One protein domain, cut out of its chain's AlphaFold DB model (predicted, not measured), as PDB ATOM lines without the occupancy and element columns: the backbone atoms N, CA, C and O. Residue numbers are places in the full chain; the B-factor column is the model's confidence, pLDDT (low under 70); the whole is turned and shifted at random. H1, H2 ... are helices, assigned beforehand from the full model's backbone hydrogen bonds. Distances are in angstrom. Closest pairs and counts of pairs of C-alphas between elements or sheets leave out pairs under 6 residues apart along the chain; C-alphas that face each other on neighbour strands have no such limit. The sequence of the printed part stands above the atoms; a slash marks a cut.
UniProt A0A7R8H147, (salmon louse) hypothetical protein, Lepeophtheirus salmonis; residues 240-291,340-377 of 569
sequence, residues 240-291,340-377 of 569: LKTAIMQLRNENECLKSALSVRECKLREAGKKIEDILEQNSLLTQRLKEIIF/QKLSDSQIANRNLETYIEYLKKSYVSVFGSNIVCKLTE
ATOM      1  N   LEU A 240     112.531 101.933   9.281       79.06
ATOM      2  CA  LEU A 240     111.915 102.455  10.505       79.06
ATOM      3  C   LEU A 240     111.419 101.337  11.441       79.06
ATOM      4  O   LEU A 240     111.697 101.367  12.639       79.06
ATOM      5  N   LYS A 241     110.747 100.308  10.903       81.56
ATOM      6  CA  LYS A 241     110.316  99.130  11.687       81.56
ATOM      7  C   LYS A 241     111.495  98.390  12.324       81.56
ATOM      8  O   LYS A 241     111.392  97.968  13.474       81.56
ATOM      9  N   THR A 242     112.616  98.275  11.611       84.81
ATOM     10  CA  THR A 242     113.836  97.626  12.119       84.81
ATOM     11  C   THR A 242     114.452  98.428  13.270       84.81
ATOM     12  O   THR A 242     114.731  97.858  14.324       84.81
ATOM     13  N   ALA A 243     114.566  99.755  13.129       81.88
ATOM     14  CA  ALA A 243     115.068 100.632  14.189       81.88
ATOM     15  C   ALA A 243     114.185 100.598  15.453       81.88
ATOM     16  O   ALA A 243     114.696 100.461  16.564       81.88
ATOM     17  N   ILE A 244     112.854 100.646  15.297       82.81
ATOM     18  CA  ILE A 244     111.903 100.544  16.420       82.81
ATOM     19  C   ILE A 244     112.027  99.189  17.134       82.81
ATOM     20  O   ILE A 244     111.989  99.133  18.363       82.81
ATOM     21  N   MET A 245     112.194  98.093  16.387       78.50
ATOM     22  CA  MET A 245     112.383  96.760  16.964       78.50
ATOM     23  C   MET A 245     113.692  96.659  17.760       78.50
ATOM     24  O   MET A 245     113.694  96.109  18.861       78.50
ATOM     25  N   GLN A 246     114.787  97.231  17.252       80.00
ATOM     26  CA  GLN A 246     116.064  97.236  17.964       80.00
ATOM     27  C   GLN A 246     116.010  98.086  19.246       80.00
ATOM     28  O   GLN A 246     116.393  97.599  20.309       80.00
ATOM     29  N   LEU A 247     115.429  99.291  19.191       77.56
ATOM     30  CA  LEU A 247     115.238 100.146  20.373       77.56
ATOM     31  C   LEU A 247     114.365  99.488  21.456       77.56
ATOM     32  O   LEU A 247     114.605  99.690  22.647       77.56
ATOM     33  N   ARG A 248     113.373  98.668  21.075       75.69
ATOM     34  CA  ARG A 248     112.603  97.852  22.033       75.69
ATOM     35  C   ARG A 248     113.483  96.800  22.710       75.69
ATOM     36  O   ARG A 248     113.470  96.713  23.933       75.69
ATOM     37  N   ASN A 249     114.286  96.060  21.946       73.50
ATOM     38  CA  ASN A 249     115.181  95.030  22.489       73.50
ATOM     39  C   ASN A 249     116.232  95.618  23.454       73.50
ATOM     40  O   ASN A 249     116.510  95.037  24.503       73.50
ATOM     41  N   GLU A 250     116.783  96.791  23.133       81.19
ATOM     42  CA  GLU A 250     117.720  97.516  24.002       81.19
ATOM     43  C   GLU A 250     117.044  98.000  25.301       81.19
ATOM     44  O   GLU A 250     117.629  97.896  26.381       81.19
ATOM     45  N   ASN A 251     115.783  98.445  25.232       79.75
ATOM     46  CA  ASN A 251     114.990  98.836  26.402       79.75
ATOM     47  C   ASN A 251     114.689  97.636  27.329       79.75
ATOM     48  O   ASN A 251     114.915  97.727  28.535       79.75
ATOM     49  N   GLU A 252     114.285  96.478  26.791       69.00
ATOM     50  CA  GLU A 252     114.084  95.261  27.602       69.00
ATOM     51  C   GLU A 252     115.387  94.750  28.245       69.00
ATOM     52  O   GLU A 252     115.384  94.283  29.390       69.00
ATOM     53  N   CYS A 253     116.528  94.909  27.566       59.19
ATOM     54  CA  CYS A 253     117.845  94.624  28.140       59.19
ATOM     55  C   CYS A 253     118.159  95.554  29.331       59.19
ATOM     56  O   CYS A 253     118.580  95.091  30.396       59.19
ATOM     57  N   LEU A 254     117.882  96.858  29.202       75.19
ATOM     58  CA  LEU A 254     118.062  97.839  30.278       75.19
ATOM     59  C   LEU A 254     117.123  97.587  31.470       75.19
ATOM     60  O   LEU A 254     117.586  97.611  32.612       75.19
ATOM     61  N   LYS A 255     115.842  97.274  31.235       72.19
ATOM     62  CA  LYS A 255     114.892  96.865  32.288       72.19
ATOM     63  C   LYS A 255     115.384  95.629  33.044       72.19
ATOM     64  O   LYS A 255     115.397  95.623  34.275       72.19
ATOM     65  N   SER A 256     115.861  94.617  32.318       65.88
ATOM     66  CA  SER A 256     116.428  93.396  32.904       65.88
ATOM     67  C   SER A 256     117.647  93.705  33.786       65.88
ATOM     68  O   SER A 256     117.752  93.216  34.913       65.88
ATOM     69  N   ALA A 257     118.544  94.580  33.320       68.12
ATOM     70  CA  ALA A 257     119.714  95.019  34.080       68.12
ATOM     71  C   ALA A 257     119.356  95.853  35.329       68.12
ATOM     72  O   ALA A 257     120.065  95.772  36.336       68.12
ATOM     73  N   LEU A 258     118.267  96.631  35.291       72.94
ATOM     74  CA  LEU A 258     117.739  97.360  36.449       72.94
ATOM     75  C   LEU A 258     117.119  96.410  37.481       72.94
ATOM     76  O   LEU A 258     117.494  96.479  38.649       72.94
ATOM     77  N   SER A 259     116.280  95.460  37.057       71.81
ATOM     78  CA  SER A 259     115.673  94.446  37.937       71.81
ATOM     79  C   SER A 259     116.728  93.640  38.716       71.81
ATOM     80  O   SER A 259     116.652  93.503  39.939       71.81
ATOM     81  N   VAL A 260     117.812  93.217  38.052       72.50
ATOM     82  CA  VAL A 260     118.943  92.530  38.710       72.50
ATOM     83  C   VAL A 260     119.672  93.426  39.727       72.50
ATOM     84  O   VAL A 260     120.202  92.921  40.721       72.50
ATOM     85  N   ARG A 261     119.709  94.750  39.522       69.94
ATOM     86  CA  ARG A 261     120.277  95.702  40.496       69.94
ATOM     87  C   ARG A 261     119.342  95.923  41.681       69.94
ATOM     88  O   ARG A 261     119.815  95.895  42.813       69.94
ATOM     89  N   GLU A 262     118.040  96.070  41.447       71.31
ATOM     90  CA  GLU A 262     117.044  96.152  42.520       71.31
ATOM     91  C   GLU A 262     117.052  94.907  43.402       71.31
ATOM     92  O   GLU A 262     117.067  95.034  44.621       71.31
ATOM     93  N   CYS A 263     117.114  93.708  42.815       55.81
ATOM     94  CA  CYS A 263     117.186  92.461  43.575       55.81
ATOM     95  C   CYS A 263     118.386  92.450  44.540       55.81
ATOM     96  O   CYS A 263     118.240  92.075  45.702       55.81
ATOM     97  N   LYS A 264     119.556  92.931  44.095       69.12
ATOM     98  CA  LYS A 264     120.758  93.051  44.942       69.12
ATOM     99  C   LYS A 264     120.629  94.131  46.017       69.12
ATOM    100  O   LYS A 264     121.171  93.960  47.104       69.12
ATOM    101  N   LEU A 265     119.907  95.220  45.747       72.62
ATOM    102  CA  LEU A 265     119.607  96.246  46.751       72.62
ATOM    103  C   LEU A 265     118.603  95.741  47.800       72.62
ATOM    104  O   LEU A 265     118.815  95.992  48.983       72.62
ATOM    105  N   ARG A 266     117.576  94.971  47.406       68.50
ATOM    106  CA  ARG A 266     116.644  94.299  48.335       68.50
ATOM    107  C   ARG A 266     117.385  93.257  49.199       68.50
ATOM    108  O   ARG A 266     117.200  93.227  50.411       68.50
ATOM    109  N   GLU A 267     118.292  92.469  48.609       75.69
ATOM    110  CA  GLU A 267     119.148  91.507  49.333       75.69
ATOM    111  C   GLU A 267     120.110  92.196  50.323       75.69
ATOM    112  O   GLU A 267     120.315  91.707  51.434       75.69
ATOM    113  N   ALA A 268     120.693  93.338  49.942       73.38
ATOM    114  CA  ALA A 268     121.525  94.144  50.833       73.38
ATOM    115  C   ALA A 268     120.702  94.772  51.971       73.38
ATOM    116  O   ALA A 268     121.143  94.729  53.115       73.38
ATOM    117  N   GLY A 269     119.503  95.288  51.673       80.69
ATOM    118  CA  GLY A 269     118.564  95.833  52.656       80.69
ATOM    119  C   GLY A 269     118.246  94.838  53.767       80.69
ATOM    120  O   GLY A 269     118.480  95.136  54.936       80.69
ATOM    121  N   LYS A 270     117.847  93.611  53.406       77.69
ATOM    122  CA  LYS A 270     117.542  92.570  54.396       77.69
ATOM    123  C   LYS A 270     118.731  92.247  55.313       77.69
ATOM    124  O   LYS A 270     118.565  92.138  56.520       77.69
ATOM    125  N   LYS A 271     119.954  92.183  54.773       79.25
ATOM    126  CA  LYS A 271     121.165  91.949  55.588       79.25
ATOM    127  C   LYS A 271     121.453  93.081  56.578       79.25
ATOM    128  O   LYS A 271     122.107  92.841  57.586       79.25
ATOM    129  N   ILE A 272     120.994  94.303  56.302       80.62
ATOM    130  CA  ILE A 272     121.084  95.430  57.242       80.62
ATOM    131  C   ILE A 272     120.041  95.261  58.353       80.62
ATOM    132  O   ILE A 272     120.376  95.442  59.520       80.62
ATOM    133  N   GLU A 273     118.813  94.860  58.013       79.81
ATOM    134  CA  GLU A 273     117.751  94.553  58.983       79.81
ATOM    135  C   GLU A 273     118.176  93.422  59.939       79.81
ATOM    136  O   GLU A 273     118.133  93.614  61.154       79.81
ATOM    137  N   ASP A 274     118.718  92.315  59.409       81.81
ATOM    138  CA  ASP A 274     119.260  91.191  60.192       81.81
ATOM    139  C   ASP A 274     120.354  91.654  61.195       81.81
ATOM    140  O   ASP A 274     120.424  91.185  62.336       81.81
ATOM    141  N   ILE A 275     121.220  92.598  60.793       83.12
ATOM    142  CA  ILE A 275     122.284  93.171  61.643       83.12
ATOM    143  C   ILE A 275     121.707  94.114  62.710       83.12
ATOM    144  O   ILE A 275     122.164  94.105  63.857       83.12
ATOM    145  N   LEU A 276     120.703  94.924  62.365       81.75
ATOM    146  CA  LEU A 276     120.032  95.825  63.304       81.75
ATOM    147  C   LEU A 276     119.261  95.046  64.381       81.75
ATOM    148  O   LEU A 276     119.332  95.414  65.556       81.75
ATOM    149  N   GLU A 277     118.609  93.935  64.025       88.12
ATOM    150  CA  GLU A 277     117.940  93.055  64.990       88.12
ATOM    151  C   GLU A 277     118.946  92.420  65.968       88.12
ATOM    152  O   GLU A 277     118.759  92.494  67.187       88.12
ATOM    153  N   GLN A 278     120.071  91.883  65.473       85.94
ATOM    154  CA  GLN A 278     121.118  91.337  66.349       85.94
ATOM    155  C   GLN A 278     121.736  92.402  67.269       85.94
ATOM    156  O   GLN A 278     122.018  92.117  68.436       85.94
ATOM    157  N   ASN A 279     121.897  93.639  66.792       83.62
ATOM    158  CA  ASN A 279     122.356  94.763  67.612       83.62
ATOM    159  C   ASN A 279     121.343  95.158  68.698       83.62
ATOM    160  O   ASN A 279     121.745  95.448  69.829       83.62
ATOM    161  N   SER A 280     120.042  95.110  68.398       88.19
ATOM    162  CA  SER A 280     118.976  95.305  69.387       88.19
ATOM    163  C   SER A 280     119.043  94.240  70.490       88.19
ATOM    164  O   SER A 280     119.132  94.569  71.677       88.19
ATOM    165  N   LEU A 281     119.141  92.960  70.109       86.88
ATOM    166  CA  LEU A 281     119.234  91.832  71.041       86.88
ATOM    167  C   LEU A 281     120.503  91.876  71.916       86.88
ATOM    168  O   LEU A 281     120.443  91.599  73.116       86.88
ATOM    169  N   LEU A 282     121.655  92.249  71.345       85.88
ATOM    170  CA  LEU A 282     122.897  92.461  72.102       85.88
ATOM    171  C   LEU A 282     122.763  93.622  73.099       85.88
ATOM    172  O   LEU A 282     123.213  93.504  74.239       85.88
ATOM    173  N   THR A 283     122.103  94.712  72.698       84.75
ATOM    174  CA  THR A 283     121.848  95.872  73.568       84.75
ATOM    175  C   THR A 283     120.917  95.513  74.727       84.75
ATOM    176  O   THR A 283     121.173  95.920  75.862       84.75
ATOM    177  N   GLN A 284     119.875  94.711  74.483       87.12
ATOM    178  CA  GLN A 284     118.987  94.219  75.538       87.12
ATOM    179  C   GLN A 284     119.746  93.355  76.557       87.12
ATOM    180  O   GLN A 284     119.699  93.645  77.753       87.12
ATOM    181  N   ARG A 285     120.518  92.360  76.101       86.19
ATOM    182  CA  ARG A 285     121.324  91.505  76.996       86.19
ATOM    183  C   ARG A 285     122.333  92.300  77.825       86.19
ATOM    184  O   ARG A 285     122.560  91.982  78.989       86.19
ATOM    185  N   LEU A 286     122.925  93.354  77.256       85.69
ATOM    186  CA  LEU A 286     123.831  94.231  77.998       85.69
ATOM    187  C   LEU A 286     123.099  94.962  79.141       85.69
ATOM    188  O   LEU A 286     123.625  95.025  80.252       85.69
ATOM    189  N   LYS A 287     121.875  95.456  78.898       85.50
ATOM    190  CA  LYS A 287     121.030  96.082  79.931       85.50
ATOM    191  C   LYS A 287     120.654  95.095  81.040       85.50
ATOM    192  O   LYS A 287     120.754  95.450  82.211       85.50
ATOM    193  N   GLU A 288     120.289  93.860  80.692       84.31
ATOM    194  CA  GLU A 288     119.966  92.794  81.656       84.31
ATOM    195  C   GLU A 288     121.160  92.465  82.575       84.31
ATOM    196  O   GLU A 288     121.000  92.369  83.792       84.31
ATOM    197  N   ILE A 289     122.373  92.366  82.019       83.50
ATOM    198  CA  ILE A 289     123.607  92.124  82.791       83.50
ATOM    199  C   ILE A 289     123.918  93.296  83.737       83.50
ATOM    200  O   ILE A 289     124.242  93.070  84.903       83.50
ATOM    201  N   ILE A 290     123.792  94.543  83.265       82.69
ATOM    202  CA  ILE A 290     124.032  95.746  84.083       82.69
ATOM    203  C   ILE A 290     123.009  95.848  85.224       82.69
ATOM    204  O   ILE A 290     123.386  96.103  86.367       82.69
ATOM    205  N   PHE A 291     121.726  95.607  84.937       84.00
ATOM    206  CA  PHE A 291     120.660  95.649  85.937       84.00
ATOM    207  C   PHE A 291     120.882  94.606  87.042       84.00
ATOM    208  O   PHE A 291     120.920  94.953  88.222       84.00
ATOM    209  N   GLN A 340     133.951  92.652  72.611       84.19
ATOM    210  CA  GLN A 340     134.491  92.296  71.294       84.19
ATOM    211  C   GLN A 340     133.390  92.322  70.226       84.19
ATOM    212  O   GLN A 340     133.516  93.054  69.251       84.19
ATOM    213  N   LYS A 341     132.264  91.631  70.455       73.69
ATOM    214  CA  LYS A 341     131.130  91.616  69.512       73.69
ATOM    215  C   LYS A 341     130.562  93.009  69.226       73.69
ATOM    216  O   LYS A 341     130.179  93.290  68.093       73.69
ATOM    217  N   LEU A 342     130.524  93.888  70.230       71.19
ATOM    218  CA  LEU A 342     130.099  95.277  70.049       71.19
ATOM    219  C   LEU A 342     131.093  96.066  69.178       71.19
ATOM    220  O   LEU A 342     130.664  96.809  68.299       71.19
ATOM    221  N   SER A 343     132.402  95.865  69.363       76.19
ATOM    222  CA  SER A 343     133.442  96.442  68.498       76.19
ATOM    223  C   SER A 343     133.348  95.921  67.059       76.19
ATOM    224  O   SER A 343     133.401  96.710  66.116       76.19
ATOM    225  N   ASP A 344     133.165  94.613  66.873       72.06
ATOM    226  CA  ASP A 344     133.035  93.991  65.549       72.06
ATOM    227  C   ASP A 344     131.804  94.538  64.799       72.06
ATOM    228  O   ASP A 344     131.875  94.852  63.609       72.06
ATOM    229  N   SER A 345     130.694  94.747  65.515       68.19
ATOM    230  CA  SER A 345     129.486  95.393  64.988       68.19
ATOM    231  C   SER A 345     129.697  96.875  64.640       68.19
ATOM    232  O   SER A 345     129.295  97.328  63.569       68.19
ATOM    233  N   GLN A 346     130.406  97.641  65.476       71.38
ATOM    234  CA  GLN A 346     130.763  99.031  65.158       71.38
ATOM    235  C   GLN A 346     131.647  99.135  63.902       71.38
ATOM    236  O   GLN A 346     131.494 100.073  63.118       71.38
ATOM    237  N   ILE A 347     132.532  98.160  63.671       73.00
ATOM    238  CA  ILE A 347     133.319  98.052  62.434       73.00
ATOM    239  C   ILE A 347     132.407  97.715  61.242       73.00
ATOM    240  O   ILE A 347     132.523  98.348  60.191       73.00
ATOM    241  N   ALA A 348     131.460  96.784  61.401       63.97
ATOM    242  CA  ALA A 348     130.472  96.463  60.369       63.97
ATOM    243  C   ALA A 348     129.616  97.683  59.973       63.97
ATOM    244  O   ALA A 348     129.423  97.923  58.781       63.97
ATOM    245  N   ASN A 349     129.190  98.504  60.938       66.50
ATOM    246  CA  ASN A 349     128.420  99.723  60.674       66.50
ATOM    247  C   ASN A 349     129.223 100.764  59.872       66.50
ATOM    248  O   ASN A 349     128.710 101.286  58.886       66.50
ATOM    249  N   ARG A 350     130.505 101.007  60.193       70.75
ATOM    250  CA  ARG A 350     131.361 101.908  59.383       70.75
ATOM    251  C   ARG A 350     131.581 101.386  57.960       70.75
ATOM    252  O   ARG A 350     131.619 102.161  57.000       70.75
ATOM    253  N   ASN A 351     131.715 100.068  57.805       69.94
ATOM    254  CA  ASN A 351     131.812  99.436  56.488       69.94
ATOM    255  C   ASN A 351     130.505  99.608  55.692       69.94
ATOM    256  O   ASN A 351     130.554  99.846  54.484       69.94
ATOM    257  N   LEU A 352     129.350  99.558  56.362       63.66
ATOM    258  CA  LEU A 352     128.044  99.820  55.762       63.66
ATOM    259  C   LEU A 352     127.878 101.291  55.341       63.66
ATOM    260  O   LEU A 352     127.463 101.543  54.213       63.66
ATOM    261  N   GLU A 353     128.258 102.260  56.176       66.88
ATOM    262  CA  GLU A 353     128.268 103.689  55.810       66.88
ATOM    263  C   GLU A 353     129.151 103.946  54.578       66.88
ATOM    264  O   GLU A 353     128.740 104.612  53.625       66.88
ATOM    265  N   THR A 354     130.340 103.334  54.550       71.69
ATOM    266  CA  THR A 354     131.270 103.389  53.412       71.69
ATOM    267  C   THR A 354     130.652 102.781  52.144       71.69
ATOM    268  O   THR A 354     130.809 103.328  51.049       71.69
ATOM    269  N   TYR A 355     129.905 101.680  52.275       59.06
ATOM    270  CA  TYR A 355     129.188 101.045  51.168       59.06
ATOM    271  C   TYR A 355     128.002 101.890  50.668       59.06
ATOM    272  O   TYR A 355     127.797 102.008  49.461       59.06
ATOM    273  N   ILE A 356     127.272 102.556  51.566       65.12
ATOM    274  CA  ILE A 356     126.198 103.499  51.220       65.12
ATOM    275  C   ILE A 356     126.765 104.708  50.456       65.12
ATOM    276  O   ILE A 356     126.200 105.109  49.438       65.12
ATOM    277  N   GLU A 357     127.911 105.254  50.870       68.69
ATOM    278  CA  GLU A 357     128.614 106.309  50.125       68.69
ATOM    279  C   GLU A 357     129.126 105.843  48.754       68.69
ATOM    280  O   GLU A 357     129.044 106.588  47.773       68.69
ATOM    281  N   TYR A 358     129.598 104.598  48.642       70.31
ATOM    282  CA  TYR A 358     129.936 103.997  47.352       70.31
ATOM    283  C   TYR A 358     128.704 103.878  46.436       70.31
ATOM    284  O   TYR A 358     128.769 104.271  45.267       70.31
ATOM    285  N   LEU A 359     127.563 103.411  46.957       56.97
ATOM    286  CA  LEU A 359     126.311 103.309  46.202       56.97
ATOM    287  C   LEU A 359     125.795 104.681  45.745       56.97
ATOM    288  O   LEU A 359     125.448 104.823  44.572       56.97
ATOM    289  N   LYS A 360     125.820 105.709  46.608       62.16
ATOM    290  CA  LYS A 360     125.478 107.097  46.234       62.16
ATOM    291  C   LYS A 360     126.342 107.593  45.069       62.16
ATOM    292  O   LYS A 360     125.811 108.091  44.077       62.16
ATOM    293  N   LYS A 361     127.666 107.416  45.150       64.75
ATOM    294  CA  LYS A 361     128.614 107.838  44.099       64.75
ATOM    295  C   LYS A 361     128.419 107.056  42.797       64.75
ATOM    296  O   LYS A 361     128.459 107.648  41.720       64.75
ATOM    297  N   SER A 362     128.138 105.756  42.884       58.28
ATOM    298  CA  SER A 362     127.804 104.915  41.728       58.28
ATOM    299  C   SER A 362     126.501 105.362  41.050       58.28
ATOM    300  O   SER A 362     126.462 105.507  39.829       58.28
ATOM    301  N   TYR A 363     125.461 105.668  41.833       46.47
ATOM    302  CA  TYR A 363     124.178 106.172  41.336       46.47
ATOM    303  C   TYR A 363     124.340 107.519  40.614       46.47
ATOM    304  O   TYR A 363     123.926 107.655  39.464       46.47
ATOM    305  N   VAL A 364     125.015 108.491  41.245       57.19
ATOM    306  CA  VAL A 364     125.293 109.809  40.643       57.19
ATOM    307  C   VAL A 364     126.117 109.680  39.360       57.19
ATOM    308  O   VAL A 364     125.805 110.353  38.382       57.19
ATOM    309  N   SER A 365     127.109 108.786  39.321       46.53
ATOM    310  CA  SER A 365     127.893 108.510  38.110       46.53
ATOM    311  C   SER A 365     127.016 107.962  36.974       46.53
ATOM    312  O   SER A 365     126.954 108.552  35.899       46.53
ATOM    313  N   VAL A 366     126.247 106.894  37.221       50.56
ATOM    314  CA  VAL A 366     125.432 106.236  36.183       50.56
ATOM    315  C   VAL A 366     124.318 107.144  35.654       50.56
ATOM    316  O   VAL A 366     124.111 107.205  34.440       50.56
ATOM    317  N   PHE A 367     123.599 107.859  36.522       47.34
ATOM    318  CA  PHE A 367     122.532 108.763  36.079       47.34
ATOM    319  C   PHE A 367     123.090 110.061  35.487       47.34
ATOM    320  O   PHE A 367     122.608 110.498  34.443       47.34
ATOM    321  N   GLY A 368     124.149 110.627  36.074       47.84
ATOM    322  CA  GLY A 368     124.835 111.808  35.552       47.84
ATOM    323  C   GLY A 368     125.368 111.594  34.137       47.84
ATOM    324  O   GLY A 368     125.059 112.386  33.252       47.84
ATOM    325  N   SER A 369     126.086 110.494  33.880       46.19
ATOM    326  CA  SER A 369     126.610 110.185  32.542       46.19
ATOM    327  C   SER A 369     125.503 110.018  31.498       46.19
ATOM    328  O   SER A 369     125.599 110.592  30.418       46.19
ATOM    329  N   ASN A 370     124.422 109.291  31.810       48.16
ATOM    330  CA  ASN A 370     123.320 109.095  30.862       48.16
ATOM    331  C   ASN A 370     122.556 110.399  30.565       48.16
ATOM    332  O   ASN A 370     122.208 110.658  29.412       48.16
ATOM    333  N   ILE A 371     122.332 111.238  31.583       55.00
ATOM    334  CA  ILE A 371     121.683 112.547  31.426       55.00
ATOM    335  C   ILE A 371     122.578 113.501  30.622       55.00
ATOM    336  O   ILE A 371     122.089 114.153  29.703       55.00
ATOM    337  N   VAL A 372     123.889 113.542  30.896       52.50
ATOM    338  CA  VAL A 372     124.851 114.372  30.151       52.50
ATOM    339  C   VAL A 372     124.993 113.918  28.698       52.50
ATOM    340  O   VAL A 372     125.006 114.775  27.817       52.50
ATOM    341  N   CYS A 373     125.043 112.614  28.407       43.16
ATOM    342  CA  CYS A 373     125.078 112.129  27.024       43.16
ATOM    343  C   CYS A 373     123.830 112.570  26.242       43.16
ATOM    344  O   CYS A 373     123.967 113.141  25.161       43.16
ATOM    345  N   LYS A 374     122.623 112.403  26.807       56.00
ATOM    346  CA  LYS A 374     121.375 112.829  26.147       56.00
ATOM    347  C   LYS A 374     121.234 114.349  26.032       56.00
ATOM    348  O   LYS A 374     120.746 114.829  25.013       56.00
ATOM    349  N   LEU A 375     121.691 115.122  27.020       47.91
ATOM    350  CA  LEU A 375     121.723 116.585  26.921       47.91
ATOM    351  C   LEU A 375     122.745 117.073  25.892       47.91
ATOM    352  O   LEU A 375     122.423 117.969  25.121       47.91
ATOM    353  N   THR A 376     123.935 116.472  25.824       54.09
ATOM    354  CA  THR A 376     124.939 116.794  24.797       54.09
ATOM    355  C   THR A 376     124.405 116.468  23.401       54.09
ATOM    356  O   THR A 376     124.513 117.299  22.505       54.09
ATOM    357  N   GLU A 377     123.744 115.322  23.217       56.22
ATOM    358  CA  GLU A 377     123.099 114.964  21.948       56.22
ATOM    359  C   GLU A 377     122.004 115.976  21.552       56.22
ATOM    360  O   GLU A 377     121.974 116.456  20.417       56.22
TER     361      GLU A 377
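Overview. This is residues 240 to 291 and 340 to 377 of the 569 residues of the protein "(salmon louse) hypothetical protein" of Lepeophtheirus salmonis (UniProt A0A7R8H147). Two long, straight helices run opposite ways at a small angle, as a narrow V: they come close near Asn 279 of H1 and Ser 345 of H2 and spread apart toward Leu 240 and Glu 377. H1 makes the long axis of this rod. The printed part has 90 residues with two named helices, H1 then H2, and no named strand; the class is all helix. It is extended, with a radius of gyration of the C-alphas of 21.4 A and spans of 76 by 24 by 16 A.

Arrangement. Start with H1, residues 240 to 291, and look across to H2, residues 340 to 377. They are close but not clearly touching; their closest C-alphas, those of Asn 279 and Ser 345, are 7.6 A apart. They run opposite ways at a shallow tilt of 20 degrees. In H1 and H2 every O i to N i+4 pair is within hydrogen-bond range.

Along the chain. Find C-alpha 240 at (111.915, 102.455, 10.505); from there H1 runs 76.2 A to C-alpha 291. H2 runs 55.5 A to C-alpha 377 at (123.099, 114.964, 21.948).

Size, cuts and confidence. Residues 292 to 339 are not printed; C-alphas 291 and 340 are 20.4 A apart across this cut. Mean pLDDT of H2 is 61, with residues 359 to 377 under 70.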